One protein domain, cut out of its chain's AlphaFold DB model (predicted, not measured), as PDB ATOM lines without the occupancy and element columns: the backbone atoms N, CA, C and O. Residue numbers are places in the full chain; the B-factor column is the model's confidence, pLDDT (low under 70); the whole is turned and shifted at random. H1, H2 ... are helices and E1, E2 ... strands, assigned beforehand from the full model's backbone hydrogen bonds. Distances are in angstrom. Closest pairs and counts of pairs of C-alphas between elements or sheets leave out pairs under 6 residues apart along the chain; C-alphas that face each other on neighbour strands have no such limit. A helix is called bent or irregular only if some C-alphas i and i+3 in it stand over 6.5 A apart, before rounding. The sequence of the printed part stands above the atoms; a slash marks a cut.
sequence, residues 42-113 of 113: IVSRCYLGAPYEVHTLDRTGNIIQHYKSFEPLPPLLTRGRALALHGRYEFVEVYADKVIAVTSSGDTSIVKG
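Overview. This is residues 42 to 113 of the 113 residues of an uncharacterized protein of Paraburkholderia azotifigens (UniProt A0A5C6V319). One strongly twisted six-stranded antiparallel sheet curls round a single helix, H1, which packs on one face of it, nearest to E1 and E4 in the middle of the sheet; the other face has no named helix. The sheet is made of two three-stranded meanders side by side, E1 E2 E3 and E4 E5 E6, joined where E1 pairs with E4, and H1 comes between them along the chain. The printed part has 72 residues, with one named helix and six named strands that follow each other along the chain as E1, E2, E3, H1, E4, E5, E6, and the sheet's order is E3 - E2 - E1 - E4 - E5 - E6. The class is mixed, helices and strands, in two layers, helix on one face of a sheet. The whole is compact, with a radius of gyration of the C-alphas of 11.3 A, and rounded, spanning 29 by 27 by 22 A.

Arrangement. E1, residues 42 to 45, and E2, residues 52 to 57, form a hairpin, with N 44 and O 55 2.9 A apart, within hydrogen-bond range. E2 and E3, residues 63 to 68, form the next hairpin, with N 67 and O 54 at 2.8 A; E3 is an edge strand. H1, residues 75 to 85, is on the sheet. Its closest C-alphas to E1 are those of Ala 84 and Ser 44, 5.0 A apart. E4, residues 91 to 95, is the antiparallel neighbour of E1 at 151 degrees between their directions, with N 43 and O 92 at 2.8 A. The closest C-alphas of H1 and E4 are those of Gly 80 and Val 92, 6.0 A apart. E4 and E5, residues 98 to 102, form a hairpin, with N 93 and O 100 at 2.8 A. E5 and E6, residues 108 to 112, form another, with N 99 and O 111 at 2.8 A; E6 is the other edge strand. E3 and E6 are apart. In H1, 2 of 7 O i to N i+4 pairs and 6 of 8 O i to N i+3 pairs are within hydrogen-bond range.

Along the chain. E1 begins at C-alpha 42, (34.833, 10.034, 38.121), and is 10.6 A long. E2 measures 14.6 A and E3 14.1 A. H1 runs 16.9 A from C-alpha 75, (35.820, -2.213, 34.159), and is irregular: C-alphas 76 and 79 are 7.2 A apart. E4 measures 13.3 A, E5 13.0 A and E6 12.8 A, ending at C-alpha 112, (47.695, 3.308, 44.992).

Size, cuts and confidence. The two C-alphas farthest apart, those of Ala 50 and Asp 97, are 31.7 A apart. The printed part has no cut and no long link. Mean pLDDT of the printed part is 92.7; residue 113, the chain's last, is under 70.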
ATOM      1  N   ILE A  42      35.210   9.569  36.788       96.50
ATOM      2  CA  ILE A  42      34.833  10.034  38.121       96.50
ATOM      3  C   ILE A  42      33.572   9.280  38.538       96.50
ATOM      4  O   ILE A  42      32.619   9.189  37.765       96.50
ATOM      5  N   VAL A  43      33.574   8.726  39.749       97.00
ATOM      6  CA  VAL A  43      32.450   7.984  40.336       97.00
ATOM      7  C   VAL A  43      32.023   8.675  41.626       97.00
ATOM      8  O   VAL A  43      32.860   9.025  42.450       97.00
ATOM      9  N   SER A  44      30.725   8.853  41.831       96.88
ATOM     10  CA  SER A  44      30.174   9.460  43.045       96.88
ATOM     11  C   SER A  44      28.926   8.704  43.505       96.88
ATOM     12  O   SER A  44      28.363   7.891  42.767       96.88
ATOM     13  N   ARG A  45      28.537   8.906  44.766       96.12
ATOM     14  CA  ARG A  45      27.355   8.277  45.357       96.12
ATOM     15  C   ARG A  45      26.092   8.830  44.710       96.12
ATOM     16  O   ARG A  45      25.920  10.041  44.600       96.12
ATOM     17  N   CYS A  46      25.175   7.940  44.346       95.69
ATOM     18  CA  CYS A  46      23.854   8.348  43.896       95.69
ATOM     19  C   CYS A  46      22.924   8.534  45.102       95.69
ATOM     20  O   CYS A  46      22.860   7.683  45.990       95.69
ATOM     21  N   TYR A  47      22.174   9.636  45.110       92.94
ATOM     22  CA  TYR A  47      21.227   9.981  46.176       92.94
ATOM     23  C   TYR A  47      19.755   9.898  45.738       92.94
ATOM     24  O   TYR A  47      18.873  10.286  46.495       92.94
ATOM     25  N   LEU A  48      19.467   9.343  44.552       93.81
ATOM     26  CA  LEU A  48      18.091   9.096  44.086       93.81
ATOM     27  C   LEU A  48      17.347   8.033  44.917       93.81
ATOM     28  O   LEU A  48      16.134   7.887  44.786       93.81
ATOM     29  N   GLY A  49      18.064   7.297  45.769       90.81
ATOM     30  CA  GLY A  49      17.526   6.170  46.520       90.81
ATOM     31  C   GLY A  49      17.491   4.885  45.694       90.81
ATOM     32  O   GLY A  49      17.931   4.840  44.543       90.81
ATOM     33  N   ALA A  50      16.985   3.811  46.304       90.69
ATOM     34  CA  ALA A  50      16.927   2.506  45.659       90.69
ATOM     35  C   ALA A  50      16.137   2.576  44.330       90.69
ATOM     36  O   ALA A  50      15.073   3.196  44.288       90.69
ATOM     37  N   PRO A  51      16.623   1.936  43.250       94.75
ATOM     38  CA  PRO A  51      17.730   0.975  43.215       94.75
ATOM     39  C   PRO A  51      19.107   1.587  42.898       94.75
ATOM     40  O   PRO A  51      20.021   0.841  42.570       94.75
ATOM     41  N   TYR A  52      19.270   2.910  42.910       96.94
ATOM     42  CA  TYR A  52      20.504   3.562  42.471       96.94
ATOM     43  C   TYR A  52      21.538   3.689  43.588       96.94
ATOM     44  O   TYR A  52      21.219   4.058  44.716       96.94
ATOM     45  N   GLU A  53      22.797   3.427  43.242       95.38
ATOM     46  CA  GLU A  53      23.902   3.358  44.205       95.38
ATOM     47  C   GLU A  53      25.012   4.362  43.896       95.38
ATOM     48  O   GLU A  53      25.499   5.062  44.787       95.38
ATOM     49  N   VAL A  54      25.397   4.473  42.625       96.81
ATOM     50  CA  VAL A  54      26.481   5.353  42.171       96.81
ATOM     51  C   VAL A  54      26.143   5.980  40.826       96.81
ATOM     52  O   VAL A  54      25.312   5.461  40.081       96.81
ATOM     53  N   HIS A  55      26.802   7.082  40.492       97.56
ATOM     54  CA  HIS A  55      26.793   7.664  39.152       97.56
ATOM     55  C   HIS A  55      28.208   7.978  38.684       97.56
ATOM     56  O   HIS A  55      29.124   8.144  39.493       97.56
ATOM     57  N   THR A  56      28.385   8.045  37.371       97.38
ATOM     58  CA  THR A  56      29.597   8.591  36.761       97.38
ATOM     59  C   THR A  56      29.406  10.063  36.446       97.38
ATOM     60  O   THR A  56      28.311  10.489  36.071       97.38
ATOM     61  N   LEU A  57      30.479  10.831  36.608       96.00
ATOM     62  CA  LEU A  57      30.503  12.264  36.343       96.00
ATOM     63  C   LEU A  57      31.450  12.589  35.188       96.00
ATOM     64  O   LEU A  57      32.451  11.896  34.974       96.00
ATOM     65  N   ASP A  58      31.146  13.666  34.471       91.94
ATOM     66  CA  ASP A  58      32.111  14.330  33.603       91.94
ATOM     67  C   ASP A  58      33.095  15.183  34.425       91.94
ATOM     68  O   ASP A  58      32.980  15.321  35.644       91.94
ATOM     69  N   ARG A  59      34.084  15.782  33.753       85.50
ATOM     70  CA  ARG A  59      35.115  16.609  34.407       85.50
ATOM     71  C   ARG A  59      34.579  17.912  35.008       85.50
ATOM     72  O   ARG A  59      35.288  18.559  35.768       85.50
ATOM     73  N   THR A  60      33.362  18.307  34.651       88.25
ATOM     74  CA  THR A  60      32.670  19.476  35.203       88.25
ATOM     75  C   THR A  60      31.696  19.103  36.324       88.25
ATOM     76  O   THR A  60      31.050  19.982  36.884       88.25
ATOM     77  N   GLY A  61      31.610  17.816  36.680       86.19
ATOM     78  CA  GLY A  61      30.737  17.310  37.732       86.19
ATOM     79  C   GLY A  61      29.307  17.007  37.278       86.19
ATOM     80  O   GLY A  61      28.477  16.681  38.125       86.19
ATOM     81  N   ASN A  62      28.991  17.074  35.978       93.06
ATOM     82  CA  ASN A  62      27.663  16.681  35.504       93.06
ATOM     83  C   ASN A  62      27.534  15.163  35.475       93.06
ATOM     84  O   ASN A  62      28.474  14.444  35.138       93.06
ATOM     85  N   ILE A  63      26.332  14.681  35.771       96.00
ATOM     86  CA  ILE A  63      26.028  13.256  35.759       96.00
ATOM     87  C   ILE A  63      25.963  12.752  34.315       96.00
ATOM     88  O   ILE A  63      25.163  13.234  33.516       96.00
ATOM     89  N   ILE A  64      26.780  11.746  34.010       96.06
ATOM     90  CA  ILE A  64      26.753  11.025  32.733       96.06
ATOM     91  C   ILE A  64      25.728   9.892  32.809       96.06
ATOM     92  O   ILE A  64      24.873   9.763  31.936       96.06
ATOM     93  N   GLN A  65      25.816   9.055  33.847       96.56
ATOM     94  CA  GLN A  65      24.947   7.890  34.006       96.56
ATOM     95  C   GLN A  65      24.783   7.504  35.476       96.56
ATOM     96  O   GLN A  65      25.751   7.464  36.235       96.56
ATOM     97  N   HIS A  66      23.556   7.145  35.854       97.44
ATOM     98  CA  HIS A  66      23.256   6.493  37.124       97.44
ATOM     99  C   HIS A  66      23.323   4.974  36.972       97.44
ATOM    100  O   HIS A  66      22.803   4.428  36.001       97.44
ATOM    101  N   TYR A  67      23.889   4.301  37.968       97.38
ATOM    102  CA  TYR A  67      24.008   2.849  38.021       97.38
ATOM    103  C   TYR A  67      23.191   2.301  39.184       97.38
ATOM    104  O   TYR A  67      23.242   2.812  40.313       97.38
ATOM    105  N   LYS A  68      22.441   1.240  38.901       96.94
ATOM    106  CA  LYS A  68      21.676   0.496  39.900       96.94
ATOM    107  C   LYS A  68      22.572  -0.447  40.704       96.94
ATOM    108  O   LYS A  68      23.687  -0.774  40.287       96.94
ATOM    109  N   SER A  69      22.050  -0.945  41.821       91.94
ATOM    110  CA  SER A  69      22.622  -2.085  42.536       91.94
ATOM    111  C   SER A  69      22.917  -3.223  41.561       91.94
ATOM    112  O   SER A  69      22.074  -3.583  40.739       91.94
ATOM    113  N   PHE A  70      24.127  -3.775  41.647       89.12
ATOM    114  CA  PHE A  70      24.642  -4.851  40.784       89.12
ATOM    115  C   PHE A  70      24.788  -4.527  39.288       89.12
ATOM    116  O   PHE A  70      25.308  -5.358  38.547       89.12
ATOM    117  N   GLU A  71      24.425  -3.328  38.828       95.75
ATOM    118  CA  GLU A  71      24.724  -2.904  37.459       95.75
ATOM    119  C   GLU A  71      26.245  -2.737  37.309       95.75
ATOM    120  O   GLU A  71      26.866  -2.109  38.174       95.75
ATOM    121  N   PRO A  72      26.891  -3.308  36.281       93.94
ATOM    122  CA  PRO A  72      28.335  -3.209  36.132       93.94
ATOM    123  C   PRO A  72      28.750  -1.791  35.724       93.94
ATOM    124  O   PRO A  72      28.220  -1.211  34.779       93.94
ATOM    125  N   LEU A  73      29.748  -1.248  36.423       94.62
ATOM    126  CA  LEU A  73      30.487  -0.081  35.944       94.62
ATOM    127  C   LEU A  73      31.428  -0.494  34.801       94.62
ATOM    128  O   LEU A  73      31.815  -1.667  34.721       94.62
ATOM    129  N   PRO A  74      31.872   0.461  33.963       94.19
ATOM    130  CA  PRO A  74      33.009   0.235  33.081       94.19
ATOM    131  C   PRO A  74      34.181  -0.378  33.873       94.19
ATOM    132  O   PRO A  74      34.485   0.131  34.955       94.19
ATOM    133  N   PRO A  75      34.859  -1.433  33.371       92.69
ATOM    134  CA  PRO A  75      35.820  -2.213  34.159       92.69
ATOM    135  C   PRO A  75      36.891  -1.379  34.873       92.69
ATOM    136  O   PRO A  75      37.245  -1.662  36.017       92.69
ATOM    137  N   LEU A  76      37.361  -0.307  34.228       91.12
ATOM    138  CA  LEU A  76      38.380   0.592  34.774       91.12
ATOM    139  C   LEU A  76      37.891   1.416  35.977       91.12
ATOM    140  O   LEU A  76      38.715   1.842  36.786       91.12
ATOM    141  N   LEU A  77      36.575   1.619  36.113       94.38
ATOM    142  CA  LEU A  77      35.930   2.428  37.154       94.38
ATOM    143  C   LEU A  77      35.417   1.603  38.338       94.38
ATOM    144  O   LEU A  77      35.109   2.168  39.387       94.38
ATOM    145  N   THR A  78      35.363   0.274  38.216       93.56
ATOM    146  CA  THR A  78      34.832  -0.626  39.254       93.56
ATOM    147  C   THR A  78      35.502  -0.421  40.615       93.56
ATOM    148  O   THR A  78      34.821  -0.411  41.641       93.56
ATOM    149  N   ARG A  79      36.816  -0.163  40.640       91.44
ATOM    150  CA  ARG A  79      37.576   0.117  41.875       91.44
ATOM    151  C   ARG A  79      37.141   1.391  42.613       91.44
ATOM    152  O   ARG A  79      37.374   1.499  43.811       91.44
ATOM    153  N   GLY A  80      36.481   2.331  41.934       93.75
ATOM    154  CA  GLY A  80      35.940   3.546  42.549       93.75
ATOM    155  C   GLY A  80      34.627   3.323  43.309       93.75
ATOM    156  O   GLY A  80      34.298   4.107  44.198       93.75
ATOM    157  N   ARG A  81      33.884   2.240  43.018       94.94
ATOM    158  CA  ARG A  81      32.540   2.003  43.578       94.94
ATOM    159  C   ARG A  81      32.536   1.931  45.100       94.94
ATOM    160  O   ARG A  81      31.717   2.586  45.732       94.94
ATOM    161  N   ALA A  82      33.435   1.141  45.683       93.31
ATOM    162  CA  ALA A  82      33.459   0.933  47.130       93.31
ATOM    163  C   ALA A  82      33.725   2.242  47.892       93.31
ATOM    164  O   ALA A  82      33.074   2.520  48.897       93.31
ATOM    165  N   LEU A  83      34.635   3.076  47.377       94.19
ATOM    166  CA  LEU A  83      34.947   4.379  47.962       94.19
ATOM    167  C   LEU A  83      33.775   5.355  47.820       94.19
ATOM    168  O   LEU A  83      33.422   6.009  48.797       94.19
ATOM    169  N   ALA A  84      33.119   5.399  46.656       94.38
ATOM    170  CA  ALA A  84      31.936   6.234  46.459       94.38
ATOM    171  C   ALA A  84      30.803   5.849  47.432       94.38
ATOM    172  O   ALA A  84      30.166   6.711  48.033       94.38
ATOM    173  N   LEU A  85      30.598   4.548  47.665       94.12
ATOM    174  CA  LEU A  85      29.570   4.049  48.582       94.12
ATOM    175  C   LEU A  85      29.886   4.261  50.064       94.12
ATOM    176  O   LEU A  85      28.960   4.292  50.873       94.12
ATOM    177  N   HIS A  86      31.154   4.467  50.434       91.25
ATOM    178  CA  HIS A  86      31.538   4.755  51.819       91.25
ATOM    179  C   HIS A  86      30.885   6.048  52.349       91.25
ATOM    180  O   HIS A  86      30.785   6.247  53.559       91.25
ATOM    181  N   GLY A  87      30.449   6.953  51.462       81.88
ATOM    182  CA  GLY A  87      29.663   8.137  51.824       81.88
ATOM    183  C   GLY A  87      30.430   9.233  52.570       81.88
ATOM    184  O   GLY A  87      29.821  10.209  52.988       81.88
ATOM    185  N   ARG A  88      31.750   9.083  52.740       89.50
ATOM    186  CA  ARG A  88      32.643  10.122  53.288       89.50
ATOM    187  C   ARG A  88      33.178  11.064  52.203       89.50
ATOM    188  O   ARG A  88      33.641  12.156  52.515       89.50
ATOM    189  N   TYR A  89      33.142  10.619  50.954       94.00
ATOM    190  CA  TYR A  89      33.699  11.321  49.808       94.00
ATOM    191  C   TYR A  89      32.572  11.867  48.938       94.00
ATOM    192  O   TYR A  89      31.552  11.201  48.753       94.00
ATOM    193  N   GLU A  90      32.783  13.064  48.403       93.31
ATOM    194  CA  GLU A  90      31.893  13.707  47.440       93.31
ATOM    195  C   GLU A  90      31.984  12.991  46.086       93.31
ATOM    196  O   GLU A  90      30.976  12.634  45.476       93.31
ATOM    197  N   PHE A  91      33.211  12.702  45.645       95.31
ATOM    198  CA  PHE A  91      33.488  11.945  44.430       95.31
ATOM    199  C   PHE A  91      34.832  11.216  44.511       95.31
ATOM    200  O   PHE A  91      35.655  11.444  45.400       95.31
ATOM    201  N   VAL A  92      35.032  10.292  43.577       96.25
ATOM    202  CA  VAL A  92      36.204   9.430  43.475       96.25
ATOM    203  C   VAL A  92      36.724   9.468  42.044       96.25
ATOM    204  O   VAL A  92      36.052   9.023  41.114       96.25
ATOM    205  N   GLU A  93      37.934   9.977  41.874       95.06
ATOM    206  CA  GLU A  93      38.654  10.011  40.609       95.06
ATOM    207  C   GLU A  93      39.447   8.721  40.416       95.06
ATOM    208  O   GLU A  93      40.139   8.240  41.317       95.06
ATOM    209  N   VAL A  94      39.372   8.157  39.216       94.25
ATOM    210  CA  VAL A  94      39.992   6.874  38.897       94.25
ATOM    211  C   VAL A  94      41.045   7.072  37.808       94.25
ATOM    212  O   VAL A  94      40.706   7.409  36.682       94.25
ATOM    213  N   TYR A  95      42.315   6.827  38.126       92.31
ATOM    214  CA  TYR A  95      43.486   7.000  37.251       92.31
ATOM    215  C   TYR A  95      44.161   5.668  36.981       92.31
ATOM    216  O   TYR A  95      44.075   4.785  37.818       92.31
ATOM    217  N   ALA A  96      44.888   5.497  35.878       88.31
ATOM    218  CA  ALA A  96      45.508   4.211  35.529       88.31
ATOM    219  C   ALA A  96      46.239   3.522  36.708       88.31
ATOM    220  O   ALA A  96      46.009   2.342  36.958       88.31
ATOM    221  N   ASP A  97      46.993   4.282  37.501       88.75
ATOM    222  CA  ASP A  97      47.850   3.822  38.602       88.75
ATOM    223  C   ASP A  97      47.263   4.015  40.017       88.75
ATOM    224  O   ASP A  97      47.783   3.468  40.991       88.75
ATOM    225  N   LYS A  98      46.190   4.799  40.170       91.31
ATOM    226  CA  LYS A  98      45.674   5.197  41.491       91.31
ATOM    227  C   LYS A  98      44.189   5.539  41.488       91.31
ATOM    228  O   LYS A  98      43.551   5.721  40.454       91.31
ATOM    229  N   VAL A  99      43.640   5.670  42.684       94.44
ATOM    230  CA  VAL A  99      42.301   6.199  42.929       94.44
ATOM    231  C   VAL A  99      42.422   7.333  43.937       94.44
ATOM    232  O   VAL A  99      43.123   7.194  44.940       94.44
ATOM    233  N   ILE A 100      41.766   8.455  43.666       94.31
ATOM    234  CA  ILE A 100      41.768   9.629  44.538       94.31
ATOM    235  C   ILE A 100      40.335   9.864  44.998       94.31
ATOM    236  O   ILE A 100      39.453  10.150  44.197       94.31
ATOM    237  N   ALA A 101      40.088   9.711  46.293       95.06
ATOM    238  CA  ALA A 101      38.796   9.997  46.893       95.06
ATOM    239  C   ALA A 101      38.812  11.413  47.481       95.06
ATOM    240  O   ALA A 101      39.712  11.743  48.257       95.06
ATOM    241  N   VAL A 102      37.840  12.241  47.103       94.44
ATOM    242  CA  VAL A 102      37.795  13.670  47.431       94.44
ATOM    243  C   VAL A 102      36.594  13.948  48.325       94.44
ATOM    244  O   VAL A 102      35.480  13.513  48.045       94.44
ATOM    245  N   THR A 103      36.819  14.637  49.435       93.69
ATOM    246  CA  THR A 103      35.765  15.060  50.370       93.69
ATOM    247  C   THR A 103      35.168  16.409  49.962       93.69
ATOM    248  O   THR A 103      35.743  17.129  49.149       93.69
ATOM    249  N   SER A 104      34.035  16.797  50.552       89.56
ATOM    250  CA  SER A 104      33.402  18.096  50.280       89.56
ATOM    251  C   SER A 104      34.224  19.305  50.756       89.56
ATOM    252  O   SER A 104      34.037  20.403  50.241       89.56
ATOM    253  N   SER A 105      35.163  19.118  51.696       90.38
ATOM    254  CA  SER A 105      36.149  20.136  52.098       90.38
ATOM    255  C   SER A 105      37.319  20.270  51.116       90.38
ATOM    256  O   SER A 105      38.121  21.189  51.255       90.38
ATOM    257  N   GLY A 106      37.424  19.373  50.130       86.38
ATOM    258  CA  GLY A 106      38.538  19.310  49.185       86.38
ATOM    259  C   GLY A 106      39.718  18.453  49.656       86.38
ATOM    260  O   GLY A 106      40.691  18.312  48.915       86.38
ATOM    261  N   ASP A 107      39.646  17.838  50.842       91.25
ATOM    262  CA  ASP A 107      40.683  16.908  51.300       91.25
ATOM    263  C   ASP A 107      40.672  15.635  50.452       91.25
ATOM    264  O   ASP A 107      39.603  15.112  50.114       91.25
ATOM    265  N   THR A 108      41.863  15.110  50.156       92.56
ATOM    266  CA  THR A 108      42.038  13.954  49.274       92.56
ATOM    267  C   THR A 108      42.643  12.758  50.001       92.56
ATOM    268  O   THR A 108      43.499  12.880  50.876       92.56
ATOM    269  N   SER A 109      42.183  11.562  49.639       92.50
ATOM    270  CA  SER A 109      42.744  10.283  50.073       92.50
ATOM    271  C   SER A 109      43.166   9.484  48.851       92.50
ATOM    272  O   SER A 109      42.344   9.181  47.987       92.50
ATOM    273  N   ILE A 110      44.454   9.152  48.773       92.50
ATOM    274  CA  ILE A 110      45.037   8.469  47.615       92.50
ATOM    275  C   ILE A 110      45.213   6.988  47.939       92.50
ATOM    276  O   ILE A 110      45.914   6.629  48.884       92.50
ATOM    277  N   VAL A 111      44.624   6.133  47.109       89.75
ATOM    278  CA  VAL A 111      44.827   4.683  47.124       89.75
ATOM    279  C   VAL A 111      45.638   4.317  45.887       89.75
ATOM    280  O   VAL A 111      45.181   4.512  44.761       89.75
ATOM    281  N   LYS A 112      46.860   3.821  46.088       84.94
ATOM    282  CA  LYS A 112      47.695   3.308  44.992       84.94
ATOM    283  C   LYS A 112      47.261   1.882  44.647       84.94
ATOM    284  O   LYS A 112      46.942   1.121  45.561       84.94
ATOM    285  N   GLY A 113      47.182   1.591  43.347       64.69
ATOM    286  CA  GLY A 113      46.884   0.256  42.816       64.69
ATOM    287  C   GLY A 113      48.065  -0.693  42.910       64.69
ATOM    288  O   GLY A 113      49.213  -0.200  42.965       64.69
TER     289      GLY A 113